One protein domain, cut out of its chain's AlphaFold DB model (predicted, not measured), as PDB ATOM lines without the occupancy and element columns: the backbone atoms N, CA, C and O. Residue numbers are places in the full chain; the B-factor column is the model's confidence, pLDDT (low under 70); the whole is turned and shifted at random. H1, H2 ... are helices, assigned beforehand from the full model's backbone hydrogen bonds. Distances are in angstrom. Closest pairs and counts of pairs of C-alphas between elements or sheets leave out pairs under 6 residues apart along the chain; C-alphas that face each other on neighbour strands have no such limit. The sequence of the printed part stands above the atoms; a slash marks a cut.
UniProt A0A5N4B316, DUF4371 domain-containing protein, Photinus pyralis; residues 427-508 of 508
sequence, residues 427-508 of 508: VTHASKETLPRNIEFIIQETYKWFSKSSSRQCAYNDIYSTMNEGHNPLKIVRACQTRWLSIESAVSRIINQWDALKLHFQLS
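What this domain is: This is residues 427 to 508 of the 508 residues of the protein "DUF4371 domain-containing protein" of Photinus pyralis (UniProt A0A5N4B316). An elongated body of five helices has H3 and H5 packed together at a steep angle at one end and H1 by itself at the other, with H2 and H4 nearest the middle. The chain runs from H1 along H2 to H3, and the unnamed stretch of residues 468 to 484 leads back to H4, which is followed by H5. Of the 82 printed residues, 58 are in the named helices H1 to H5, with no named strand; the class is all helix. The whole is compact, with a radius of gyration of the C-alphas of 13.5 A and spans of 41 by 22 by 22 A.

How they stand to each other: Start at H1, residues 427 to 434, which meets H2, residues 437 to 451, only through their link. H2 and H3, residues 454 to 467, only just touch, only at the corner, with 3 pairs of C-alphas within 8 A; the closest C-alphas, of Phe 450 and Gln 457, are 5.8 A apart. With residue 443 alone, H2 only just touches H4, residues 485 to 495, also with 3 such pairs: the closest C-alphas, of Ile 443 and Val 491, are 6.8 A apart, and the lines are about perpendicular at 83 degrees. H3 touches H5, residues 498 to 507, at a steep tilt of 62 degrees, opposite ways; look at the C-alphas of Tyr 464 and Ala 500, the closest, 5.7 A apart. Every O i to N i+4 pair is within hydrogen-bond range in H1, H2, H3 and H5; in H4 it is 6 of 7.

Where its parts are: Find C-alpha 427 at (15.570, -31.218, 14.556), where H1 begins. H2 is 21.1 A long, H3 19.8 A and H4 16.1 A. H5 ends at C-alpha 507, (-1.770, -26.328, 44.726).

The domain as a whole: The C-alphas of His 429 and Glu 469, the two farthest apart, are separated by 41.5 A. The printed part has no cut, and the link from H3 to H4 is long, with 17 residues. Confidence is under 70 at residues 480 to 486 and 508.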
ATOM      1  N   VAL A 427      16.106 -32.008  13.453       79.88
ATOM      2  CA  VAL A 427      15.570 -31.218  14.556       79.88
ATOM      3  C   VAL A 427      15.846 -31.875  15.906       79.88
ATOM      4  O   VAL A 427      16.222 -31.175  16.841       79.88
ATOM      5  N   THR A 428      15.740 -33.200  16.037       77.94
ATOM      6  CA  THR A 428      16.118 -33.899  17.277       77.94
ATOM      7  C   THR A 428      17.593 -33.670  17.612       77.94
ATOM      8  O   THR A 428      17.927 -33.493  18.782       77.94
ATOM      9  N   HIS A 429      18.479 -33.661  16.615       83.19
ATOM     10  CA  HIS A 429      19.896 -33.372  16.830       83.19
ATOM     11  C   HIS A 429      20.116 -31.916  17.255       83.19
ATOM     12  O   HIS A 429      20.763 -31.670  18.267       83.19
ATOM     13  N   ALA A 430      19.528 -30.953  16.538       84.94
ATOM     14  CA  ALA A 430      19.621 -29.538  16.891       84.94
ATOM     15  C   ALA A 430      19.043 -29.250  18.288       84.94
ATOM     16  O   ALA A 430      19.656 -28.535  19.075       84.94
ATOM     17  N   SER A 431      17.902 -29.854  18.630       79.19
ATOM     18  CA  SER A 431      17.233 -29.674  19.926       79.19
ATOM     19  C   SER A 431      18.083 -30.184  21.086       79.19
ATOM     20  O   SER A 431      18.123 -29.540  22.124       79.19
ATOM     21  N   LYS A 432      18.806 -31.299  20.916       77.81
ATOM     22  CA  LYS A 432      19.693 -31.835  21.963       77.81
ATOM     23  C   LYS A 432      20.836 -30.891  22.331       77.81
ATOM     24  O   LYS A 432      21.234 -30.871  23.492       77.81
ATOM     25  N   GLU A 433      21.353 -30.152  21.353       82.50
ATOM     26  CA  GLU A 433      22.467 -29.214  21.535       82.50
ATOM     27  C   GLU A 433      21.991 -27.824  21.986       82.50
ATOM     28  O   GLU A 433      22.691 -27.132  22.719       82.50
ATOM     29  N   THR A 434      20.796 -27.403  21.554       84.38
ATOM     30  CA  THR A 434      20.303 -26.028  21.753       84.38
ATOM     31  C   THR A 434      19.287 -25.883  22.881       84.38
ATOM     32  O   THR A 434      19.239 -24.830  23.519       84.38
ATOM     33  N   LEU A 435      18.467 -26.903  23.149       79.69
ATOM     34  CA  LEU A 435      17.412 -26.842  24.156       79.69
ATOM     35  C   LEU A 435      17.840 -27.558  25.440       79.69
ATOM     36  O   LEU A 435      18.280 -28.711  25.409       79.69
ATOM     37  N   PRO A 436      17.666 -26.923  26.608       83.06
ATOM     38  CA  PRO A 436      17.973 -27.577  27.863       83.06
ATOM     39  C   PRO A 436      16.960 -28.699  28.160       83.06
ATOM     40  O   PRO A 436      15.754 -28.596  27.914       83.06
ATOM     41  N   ARG A 437      17.465 -29.808  28.720       78.50
ATOM     42  CA  ARG A 437      16.698 -31.055  28.943       78.50
ATOM     43  C   ARG A 437      15.469 -30.878  29.843       78.50
ATOM     44  O   ARG A 437      14.550 -31.693  29.799       78.50
ATOM     45  N   ASN A 438      15.453 -29.837  30.673       84.50
ATOM     46  CA  ASN A 438      14.323 -29.502  31.535       84.50
ATOM     47  C   ASN A 438      13.062 -29.144  30.730       84.50
ATOM     48  O   ASN A 438      11.968 -29.465  31.179       84.50
ATOM     49  N   ILE A 439      13.192 -28.545  29.542       82.44
ATOM     50  CA  ILE A 439      12.039 -28.205  28.696       82.44
ATOM     51  C   ILE A 439      11.369 -29.480  28.176       82.44
ATOM     52  O   ILE A 439      10.157 -29.651  28.319       82.44
ATOM     53  N   GLU A 440      12.155 -30.422  27.647       78.50
ATOM     54  CA  GLU A 440      11.636 -31.726  27.214       78.50
ATOM     55  C   GLU A 440      10.982 -32.488  28.372       78.50
ATOM     56  O   GLU A 440       9.922 -33.098  28.199       78.50
ATOM     57  N   PHE A 441      11.591 -32.426  29.561       83.50
ATOM     58  CA  PHE A 441      11.041 -33.022  30.773       83.50
ATOM     59  C   PHE A 441       9.681 -32.417  31.130       83.50
ATOM     60  O   PHE A 441       8.726 -33.169  31.311       83.50
ATOM     61  N   ILE A 442       9.553 -31.085  31.158       87.06
ATOM     62  CA  ILE A 442       8.288 -30.399  31.468       87.06
ATOM     63  C   ILE A 442       7.191 -30.825  30.492       87.06
ATOM     64  O   ILE A 442       6.105 -31.203  30.927       87.06
ATOM     65  N   ILE A 443       7.464 -30.830  29.186       85.44
ATOM     66  CA  ILE A 443       6.465 -31.197  28.169       85.44
ATOM     67  C   ILE A 443       6.001 -32.649  28.361       85.44
ATOM     68  O   ILE A 443       4.802 -32.942  28.344       85.44
ATOM     69  N   GLN A 444       6.941 -33.576  28.575       83.50
ATOM     70  CA  GLN A 444       6.617 -34.991  28.752       83.50
ATOM     71  C   GLN A 444       5.899 -35.276  30.073       83.50
ATOM     72  O   GLN A 444       4.939 -36.049  30.084       83.50
ATOM     73  N   GLU A 445       6.359 -34.692  31.177       87.06
ATOM     74  CA  GLU A 445       5.780 -34.925  32.498       87.06
ATOM     75  C   GLU A 445       4.425 -34.248  32.655       87.06
ATOM     76  O   GLU A 445       3.520 -34.876  33.199       87.06
ATOM     77  N   THR A 446       4.220 -33.057  32.082       87.69
ATOM     78  CA  THR A 446       2.897 -32.410  32.060       87.69
ATOM     79  C   THR A 446       1.878 -33.317  31.374       87.69
ATOM     80  O   THR A 446       0.819 -33.602  31.929       87.69
ATOM     81  N   TYR A 447       2.214 -33.879  30.205       87.12
ATOM     82  CA  TYR A 447       1.343 -34.861  29.557       87.12
ATOM     83  C   TYR A 447       1.117 -36.105  30.432       87.12
ATOM     84  O   TYR A 447      -0.028 -36.509  30.628       87.12
ATOM     85  N   LYS A 448       2.182 -36.720  30.970       85.19
ATOM     86  CA  LYS A 448       2.076 -37.941  31.796       85.19
ATOM     87  C   LYS A 448       1.259 -37.718  33.068       85.19
ATOM     88  O   LYS A 448       0.597 -38.654  33.519       85.19
ATOM     89  N   TRP A 449       1.327 -36.520  33.644       85.75
ATOM     90  CA  TRP A 449       0.602 -36.134  34.847       85.75
ATOM     91  C   TRP A 449      -0.906 -36.222  34.630       85.75
ATOM     92  O   TRP A 449      -1.596 -36.863  35.425       85.75
ATOM     93  N   PHE A 450      -1.389 -35.656  33.520       84.06
ATOM     94  CA  PHE A 450      -2.804 -35.680  33.160       84.06
ATOM     95  C   PHE A 450      -3.229 -36.994  32.509       84.06
ATOM     96  O   PHE A 450      -4.311 -37.492  32.802       84.06
ATOM     97  N   SER A 451      -2.399 -37.614  31.663       78.88
ATOM     98  CA  SER A 451      -2.798 -38.791  30.874       78.88
ATOM     99  C   SER A 451      -3.183 -40.005  31.724       78.88
ATOM    100  O   SER A 451      -3.839 -40.912  31.224       78.88
ATOM    101  N   LYS A 452      -2.721 -40.053  32.977       73.75
ATOM    102  CA  LYS A 452      -2.874 -41.198  33.882       73.75
ATOM    103  C   LYS A 452      -4.021 -41.064  34.884       73.75
ATOM    104  O   LYS A 452      -4.332 -42.047  35.543       73.75
ATOM    105  N   SER A 453      -4.631 -39.885  35.028       78.44
ATOM    106  CA  SER A 453      -5.639 -39.650  36.066       78.44
ATOM    107  C   SER A 453      -6.752 -38.740  35.565       78.44
ATOM    108  O   SER A 453      -6.522 -37.573  35.250       78.44
ATOM    109  N   SER A 454      -7.973 -39.275  35.535       76.94
ATOM    110  CA  SER A 454      -9.187 -38.491  35.299       76.94
ATOM    111  C   SER A 454      -9.443 -37.498  36.433       76.94
ATOM    112  O   SER A 454      -9.838 -36.377  36.156       76.94
ATOM    113  N   SER A 455      -9.139 -37.859  37.685       82.69
ATOM    114  CA  SER A 455      -9.285 -36.960  38.841       82.69
ATOM    115  C   SER A 455      -8.408 -35.707  38.709       82.69
ATOM    116  O   SER A 455      -8.898 -34.594  38.865       82.69
ATOM    117  N   ARG A 456      -7.144 -35.854  38.282       83.50
ATOM    118  CA  ARG A 456      -6.259 -34.703  38.003       83.50
ATOM    119  C   ARG A 456      -6.751 -33.841  36.846       83.50
ATOM    120  O   ARG A 456      -6.540 -32.636  36.867       83.50
ATOM    121  N   GLN A 457      -7.379 -34.451  35.838       83.44
ATOM    122  CA  GLN A 457      -8.008 -33.707  34.746       83.44
ATOM    123  C   GLN A 457      -9.236 -32.932  35.237       83.44
ATOM    124  O   GLN A 457      -9.395 -31.790  34.829       83.44
ATOM    125  N   CYS A 458     -10.057 -33.510  36.122       83.81
ATOM    126  CA  CYS A 458     -11.202 -32.821  36.723       83.81
ATOM    127  C   CYS A 458     -10.758 -31.659  37.618       83.81
ATOM    128  O   CYS A 458     -11.191 -30.540  37.388       83.81
ATOM    129  N   ALA A 459      -9.823 -31.882  38.547       86.25
ATOM    130  CA  ALA A 459      -9.309 -30.822  39.422       86.25
ATOM    131  C   ALA A 459      -8.699 -29.659  38.620       86.25
ATOM    132  O   ALA A 459      -8.933 -28.490  38.913       86.25
ATOM    133  N   TYR A 460      -7.963 -29.980  37.555       89.06
ATOM    134  CA  TYR A 460      -7.445 -28.971  36.642       89.06
ATOM    135  C   TYR A 460      -8.551 -28.265  35.849       89.06
ATOM    136  O   TYR A 460      -8.459 -27.061  35.632       89.06
ATOM    137  N   ASN A 461      -9.603 -28.978  35.437       87.62
ATOM    138  CA  ASN A 461     -10.764 -28.381  34.779       87.62
ATOM    139  C   ASN A 461     -11.481 -27.375  35.692       87.62
ATOM    140  O   ASN A 461     -11.860 -26.301  35.235       87.62
ATOM    141  N   ASP A 462     -11.612 -27.683  36.981       87.56
ATOM    142  CA  ASP A 462     -12.243 -26.794  37.961       87.56
ATOM    143  C   ASP A 462     -11.406 -25.518  38.169       87.56
ATOM    144  O   ASP A 462     -11.933 -24.404  38.146       87.56
ATOM    145  N   ILE A 463     -10.079 -25.656  38.271       87.25
ATOM    146  CA  ILE A 463      -9.154 -24.513  38.348       87.25
ATOM    147  C   ILE A 463      -9.208 -23.684  37.061       87.25
ATOM    148  O   ILE A 463      -9.349 -22.462  37.106       87.25
ATOM    149  N   TYR A 464      -9.124 -24.341  35.903       89.38
ATOM    150  CA  TYR A 464      -9.110 -23.671  34.608       89.38
ATOM    151  C   TYR A 464     -10.420 -22.927  34.341       89.38
ATOM    152  O   TYR A 464     -10.381 -21.770  33.931       89.38
ATOM    153  N   SER A 465     -11.565 -23.558  34.612       89.56
ATOM    154  CA  SER A 465     -12.886 -22.944  34.446       89.56
ATOM    155  C   SER A 465     -13.090 -21.759  35.388       89.56
ATOM    156  O   SER A 465     -13.632 -20.743  34.963       89.56
ATOM    157  N   THR A 466     -12.578 -21.824  36.620       88.44
ATOM    158  CA  THR A 466     -12.605 -20.686  37.555       88.44
ATOM    159  C   THR A 466     -11.779 -19.505  37.035       88.44
ATOM    160  O   THR A 466     -12.202 -18.358  37.155       88.44
ATOM    161  N   MET A 467     -10.615 -19.768  36.433       87.69
ATOM    162  CA  MET A 467      -9.733 -18.720  35.899       87.69
ATOM    163  C   MET A 467     -10.181 -18.166  34.539       87.69
ATOM    164  O   MET A 467      -9.811 -17.047  34.199       87.69
ATOM    165  N   ASN A 468     -10.941 -18.939  33.758       87.31
ATOM    166  CA  ASN A 468     -11.307 -18.620  32.374       87.31
ATOM    167  C   ASN A 468     -12.831 -18.619  32.171       87.31
ATOM    168  O   ASN A 468     -13.324 -19.162  31.186       87.31
ATOM    169  N   GLU A 469     -13.582 -18.055  33.122       86.50
ATOM    170  CA  GLU A 469     -15.020 -17.753  32.987       86.50
ATOM    171  C   GLU A 469     -15.901 -18.944  32.543       86.50
ATOM    172  O   GLU A 469     -16.841 -18.808  31.764       86.50
ATOM    173  N   GLY A 470     -15.608 -20.148  33.038       78.69
ATOM    174  CA  GLY A 470     -16.384 -21.355  32.739       78.69
ATOM    175  C   GLY A 470     -15.981 -22.089  31.455       78.69
ATOM    176  O   GLY A 470     -16.611 -23.088  31.102       78.69
ATOM    177  N   HIS A 471     -14.928 -21.653  30.758       80.75
ATOM    178  CA  HIS A 471     -14.374 -22.401  29.629       80.75
ATOM    179  C   HIS A 471     -13.627 -23.668  30.080       80.75
ATOM    180  O   HIS A 471     -13.074 -23.736  31.174       80.75
ATOM    181  N   ASN A 472     -13.585 -24.680  29.204       82.44
ATOM    182  CA  ASN A 472     -12.868 -25.936  29.447       82.44
ATOM    183  C   ASN A 472     -11.446 -25.889  28.847       82.44
ATOM    184  O   ASN A 472     -11.272 -25.373  27.738       82.44
ATOM    185  N   PRO A 473     -10.441 -26.496  29.503       85.50
ATOM    186  CA  PRO A 473      -9.077 -26.548  29.011       85.50
ATOM    187  C   PRO A 473      -8.940 -27.460  27.791       85.50
ATOM    188  O   PRO A 473      -9.581 -28.510  27.667       85.50
ATOM    189  N   LEU A 474      -8.000 -27.117  26.910       82.94
ATOM    190  CA  LEU A 474      -7.597 -28.005  25.825       82.94
ATOM    191  C   LEU A 474      -6.789 -29.183  26.383       82.94
ATOM    192  O   LEU A 474      -5.782 -29.007  27.069       82.94
ATOM    193  N   LYS A 475      -7.173 -30.407  26.008       83.00
ATOM    194  CA  LYS A 475      -6.480 -31.635  26.430       83.00
ATOM    195  C   LYS A 475      -4.984 -31.574  26.106       83.00
ATOM    196  O   LYS A 475      -4.623 -31.435  24.941       83.00
ATOM    197  N   ILE A 476      -4.108 -31.759  27.089       84.12
ATOM    198  CA  ILE A 476      -2.663 -31.841  26.832       84.12
ATOM    199  C   ILE A 476      -2.364 -33.059  25.947       84.12
ATOM    200  O   ILE A 476      -2.820 -34.173  26.217       84.12
ATOM    201  N   VAL A 477      -1.619 -32.844  24.861       81.38
ATOM    202  CA  VAL A 477      -1.279 -33.891  23.886       81.38
ATOM    203  C   VAL A 477       0.102 -34.464  24.147       81.38
ATOM    204  O   VAL A 477       1.000 -33.787  24.644       81.38
ATOM    205  N   ARG A 478       0.275 -35.739  23.797       79.44
ATOM    206  CA  ARG A 478       1.571 -36.401  23.887       79.44
ATOM    207  C   ARG A 478       2.493 -35.851  22.807       79.44
ATOM    208  O   ARG A 478       2.213 -36.039  21.626       79.44
ATOM    209  N   ALA A 479       3.633 -35.302  23.210       71.62
ATOM    210  CA  ALA A 479       4.756 -35.100  22.302       71.62
ATOM    211  C   ALA A 479       5.260 -36.469  21.803       71.62
ATOM    212  O   ALA A 479       5.710 -37.311  22.588       71.62
ATOM    213  N   CYS A 480       5.127 -36.733  20.503       64.06
ATOM    214  CA  CYS A 480       5.593 -37.959  19.870       64.06
ATOM    215  C   CYS A 480       7.000 -37.745  19.305       64.06
ATOM    216  O   CYS A 480       7.202 -36.913  18.425       64.06
ATOM    217  N   GLN A 481       7.965 -38.539  19.773       54.75
ATOM    218  CA  GLN A 481       9.365 -38.441  19.338       54.75
ATOM    219  C   GLN A 481       9.576 -38.748  17.846       54.75
ATOM    220  O   GLN A 481      10.587 -38.344  17.289       54.75
ATOM    221  N   THR A 482       8.649 -39.458  17.195       53.78
ATOM    222  CA  THR A 482       8.739 -39.817  15.769       53.78
ATOM    223  C   THR A 482       7.963 -38.873  14.852       53.78
ATOM    224  O   THR A 482       7.987 -39.053  13.636       53.78
ATOM    225  N   ARG A 483       7.242 -37.886  15.403       58.66
ATOM    226  CA  ARG A 483       6.399 -36.955  14.639       58.66
ATOM    227  C   ARG A 483       6.521 -35.548  15.218       58.66
ATOM    228  O   ARG A 483       5.678 -35.138  16.010       58.66
ATOM    229  N   TRP A 484       7.552 -34.812  14.812       58.94
ATOM    230  CA  TRP A 484       7.927 -33.490  15.331       58.94
ATOM    231  C   TRP A 484       6.767 -32.496  15.329       58.94
ATOM    232  O   TRP A 484       6.594 -31.756  16.290       58.94
ATOM    233  N   LEU A 485       5.910 -32.544  14.303       58.06
ATOM    234  CA  LEU A 485       4.704 -31.713  14.217       58.06
ATOM    235  C   LEU A 485       3.768 -31.873  15.438       58.06
ATOM    236  O   LEU A 485       2.966 -30.994  15.716       58.06
ATOM    237  N   SER A 486       3.886 -32.958  16.213       65.75
ATOM    238  CA  SER A 486       3.147 -33.134  17.475       65.75
ATOM    239  C   SER A 486       3.729 -32.365  18.670       65.75
ATOM    240  O   SER A 486       3.024 -32.179  19.663       65.75
ATOM    241  N   ILE A 487       4.994 -31.930  18.609       73.00
ATOM    242  CA  ILE A 487       5.656 -31.176  19.684       73.00
ATOM    243  C   ILE A 487       5.128 -29.749  19.731       73.00
ATOM    244  O   ILE A 487       4.807 -29.271  20.811       73.00
ATOM    245  N   GLU A 488       4.966 -29.097  18.581       79.81
ATOM    246  CA  GLU A 488       4.427 -27.735  18.499       79.81
ATOM    247  C   GLU A 488       3.022 -27.652  19.114       79.81
ATOM    248  O   GLU A 488       2.788 -26.844  20.012       79.81
ATOM    249  N   SER A 489       2.143 -28.600  18.784       80.75
ATOM    250  CA  SER A 489       0.828 -28.723  19.422       80.75
ATOM    251  C   SER A 489       0.896 -28.978  20.935       80.75
ATOM    252  O   SER A 489       0.029 -28.504  21.672       80.75
ATOM    253  N   ALA A 490       1.887 -29.730  21.427       83.38
ATOM    254  CA  ALA A 490       2.065 -29.960  22.864       83.38
ATOM    255  C   ALA A 490       2.548 -28.691  23.581       83.38
ATOM    256  O   ALA A 490       1.993 -28.320  24.613       83.38
ATOM    257  N   VAL A 491       3.539 -28.009  23.006       86.12
ATOM    258  CA  VAL A 491       4.121 -26.770  23.531       86.12
ATOM    259  C   VAL A 491       3.089 -25.648  23.533       86.12
ATOM    260  O   VAL A 491       2.866 -25.042  24.575       86.12
ATOM    261  N   SER A 492       2.395 -25.426  22.415       87.31
ATOM    262  CA  SER A 492       1.351 -24.403  22.300       87.31
ATOM    263  C   SER A 492       0.245 -24.607  23.341       87.31
ATOM    264  O   SER A 492      -0.137 -23.664  24.027       87.31
ATOM    265  N   ARG A 493      -0.212 -25.851  23.563       88.31
ATOM    266  CA  ARG A 493      -1.227 -26.142  24.595       88.31
ATOM    267  C   ARG A 493      -0.743 -25.884  26.016       88.31
ATOM    268  O   ARG A 493      -1.573 -25.528  26.845       88.31
ATOM    269  N   ILE A 494       0.542 -26.093  26.301       89.19
ATOM    270  CA  ILE A 494       1.130 -25.793  27.613       89.19
ATOM    271  C   ILE A 494       1.257 -24.279  27.797       89.19
ATOM    272  O   ILE A 494       0.876 -23.773  28.844       89.19
ATOM    273  N   ILE A 495       1.731 -23.553  26.781       90.31
ATOM    274  CA  ILE A 495       1.891 -22.091  26.833       90.31
ATOM    275  C   ILE A 495       0.532 -21.395  26.974       90.31
ATOM    276  O   ILE A 495       0.364 -20.569  27.865       90.31
ATOM    277  N   ASN A 496      -0.466 -21.777  26.171       89.44
ATOM    278  CA  ASN A 496      -1.812 -21.184  26.216       89.44
ATOM    279  C   ASN A 496      -2.533 -21.408  27.550       89.44
ATOM    280  O   ASN A 496      -3.544 -20.774  27.826       89.44
ATOM    281  N   GLN A 497      -2.055 -22.357  28.350       91.88
ATOM    282  CA  GLN A 497      -2.642 -22.722  29.630       91.88
ATOM    283  C   GLN A 497      -1.648 -22.542  30.783       91.88
ATOM    284  O   GLN A 497      -1.829 -23.126  31.851       91.88
ATOM    285  N   TRP A 498      -0.578 -21.770  30.570       91.31
ATOM    286  CA  TRP A 498       0.580 -21.740  31.457       91.31
ATOM    287  C   TRP A 498       0.232 -21.321  32.882       91.31
ATOM    288  O   TRP A 498       0.632 -22.000  33.825       91.31
ATOM    289  N   ASP A 499      -0.548 -20.254  33.048       91.81
ATOM    290  CA  ASP A 499      -0.888 -19.728  34.373       91.81
ATOM    291  C   ASP A 499      -1.792 -20.685  35.153       91.81
ATOM    292  O   ASP A 499      -1.542 -20.953  36.330       91.81
ATOM    293  N   ALA A 500      -2.777 -21.285  34.481       90.12
ATOM    294  CA  ALA A 500      -3.643 -22.296  35.080       90.12
ATOM    295  C   ALA A 500      -2.865 -23.568  35.446       90.12
ATOM    296  O   ALA A 500      -3.056 -24.124  36.525       90.12
ATOM    297  N   LEU A 501      -1.950 -24.020  34.580       91.38
ATOM    298  CA  LEU A 501      -1.069 -25.156  34.862       91.38
ATOM    299  C   LEU A 501      -0.138 -24.855  36.038       91.38
ATOM    300  O   LEU A 501       0.043 -25.701  36.910       91.38
ATOM    301  N   LYS A 502       0.433 -23.651  36.086       91.75
ATOM    302  CA  LYS A 502       1.307 -23.212  37.173       91.75
ATOM    303  C   LYS A 502       0.559 -23.188  38.501       91.75
ATOM    304  O   LYS A 502       1.075 -23.729  39.471       91.75
ATOM    305  N   LEU A 503      -0.653 -22.628  38.532       89.94
ATOM    306  CA  LEU A 503      -1.493 -22.631  39.728       89.94
ATOM    307  C   LEU A 503      -1.844 -24.064  40.147       89.94
ATOM    308  O   LEU A 503      -1.662 -24.427  41.306       89.94
ATOM    309  N   HIS A 504      -2.265 -24.902  39.198       89.38
ATOM    310  CA  HIS A 504      -2.562 -26.314  39.444       89.38
ATOM    311  C   HIS A 504      -1.389 -27.039  40.109       89.38
ATOM    312  O   HIS A 504      -1.581 -27.727  41.108       89.38
ATOM    313  N   PHE A 505      -0.169 -26.872  39.592       88.69
ATOM    314  CA  PHE A 505       1.031 -27.510  40.143       88.69
ATOM    315  C   PHE A 505       1.572 -26.856  41.422       88.69
ATOM    316  O   PHE A 505       2.408 -27.461  42.078       88.69
ATOM    317  N   GLN A 506       1.140 -25.642  41.772       88.44
ATOM    318  CA  GLN A 506       1.447 -25.020  43.066       88.44
ATOM    319  C   GLN A 506       0.494 -25.483  44.174       88.44
ATOM    320  O   GLN A 506       0.881 -25.499  45.340       88.44
ATOM    321  N   LEU A 507      -0.745 -25.819  43.810       80.00
ATOM    322  CA  LEU A 507      -1.770 -26.328  44.726       80.00
ATOM    323  C   LEU A 507      -1.710 -27.854  44.913       80.00
ATOM    324  O   LEU A 507      -2.252 -28.361  45.893       80.00
ATOM    325  N   SER A 508      -1.098 -28.567  43.960       63.31
ATOM    326  CA  SER A 508      -0.858 -30.022  43.993       63.31
ATOM    327  C   SER A 508       0.448 -30.354  44.698       63.31
ATOM    328  O   SER A 508       0.490 -31.426  45.344       63.31
TER     329      SER A 508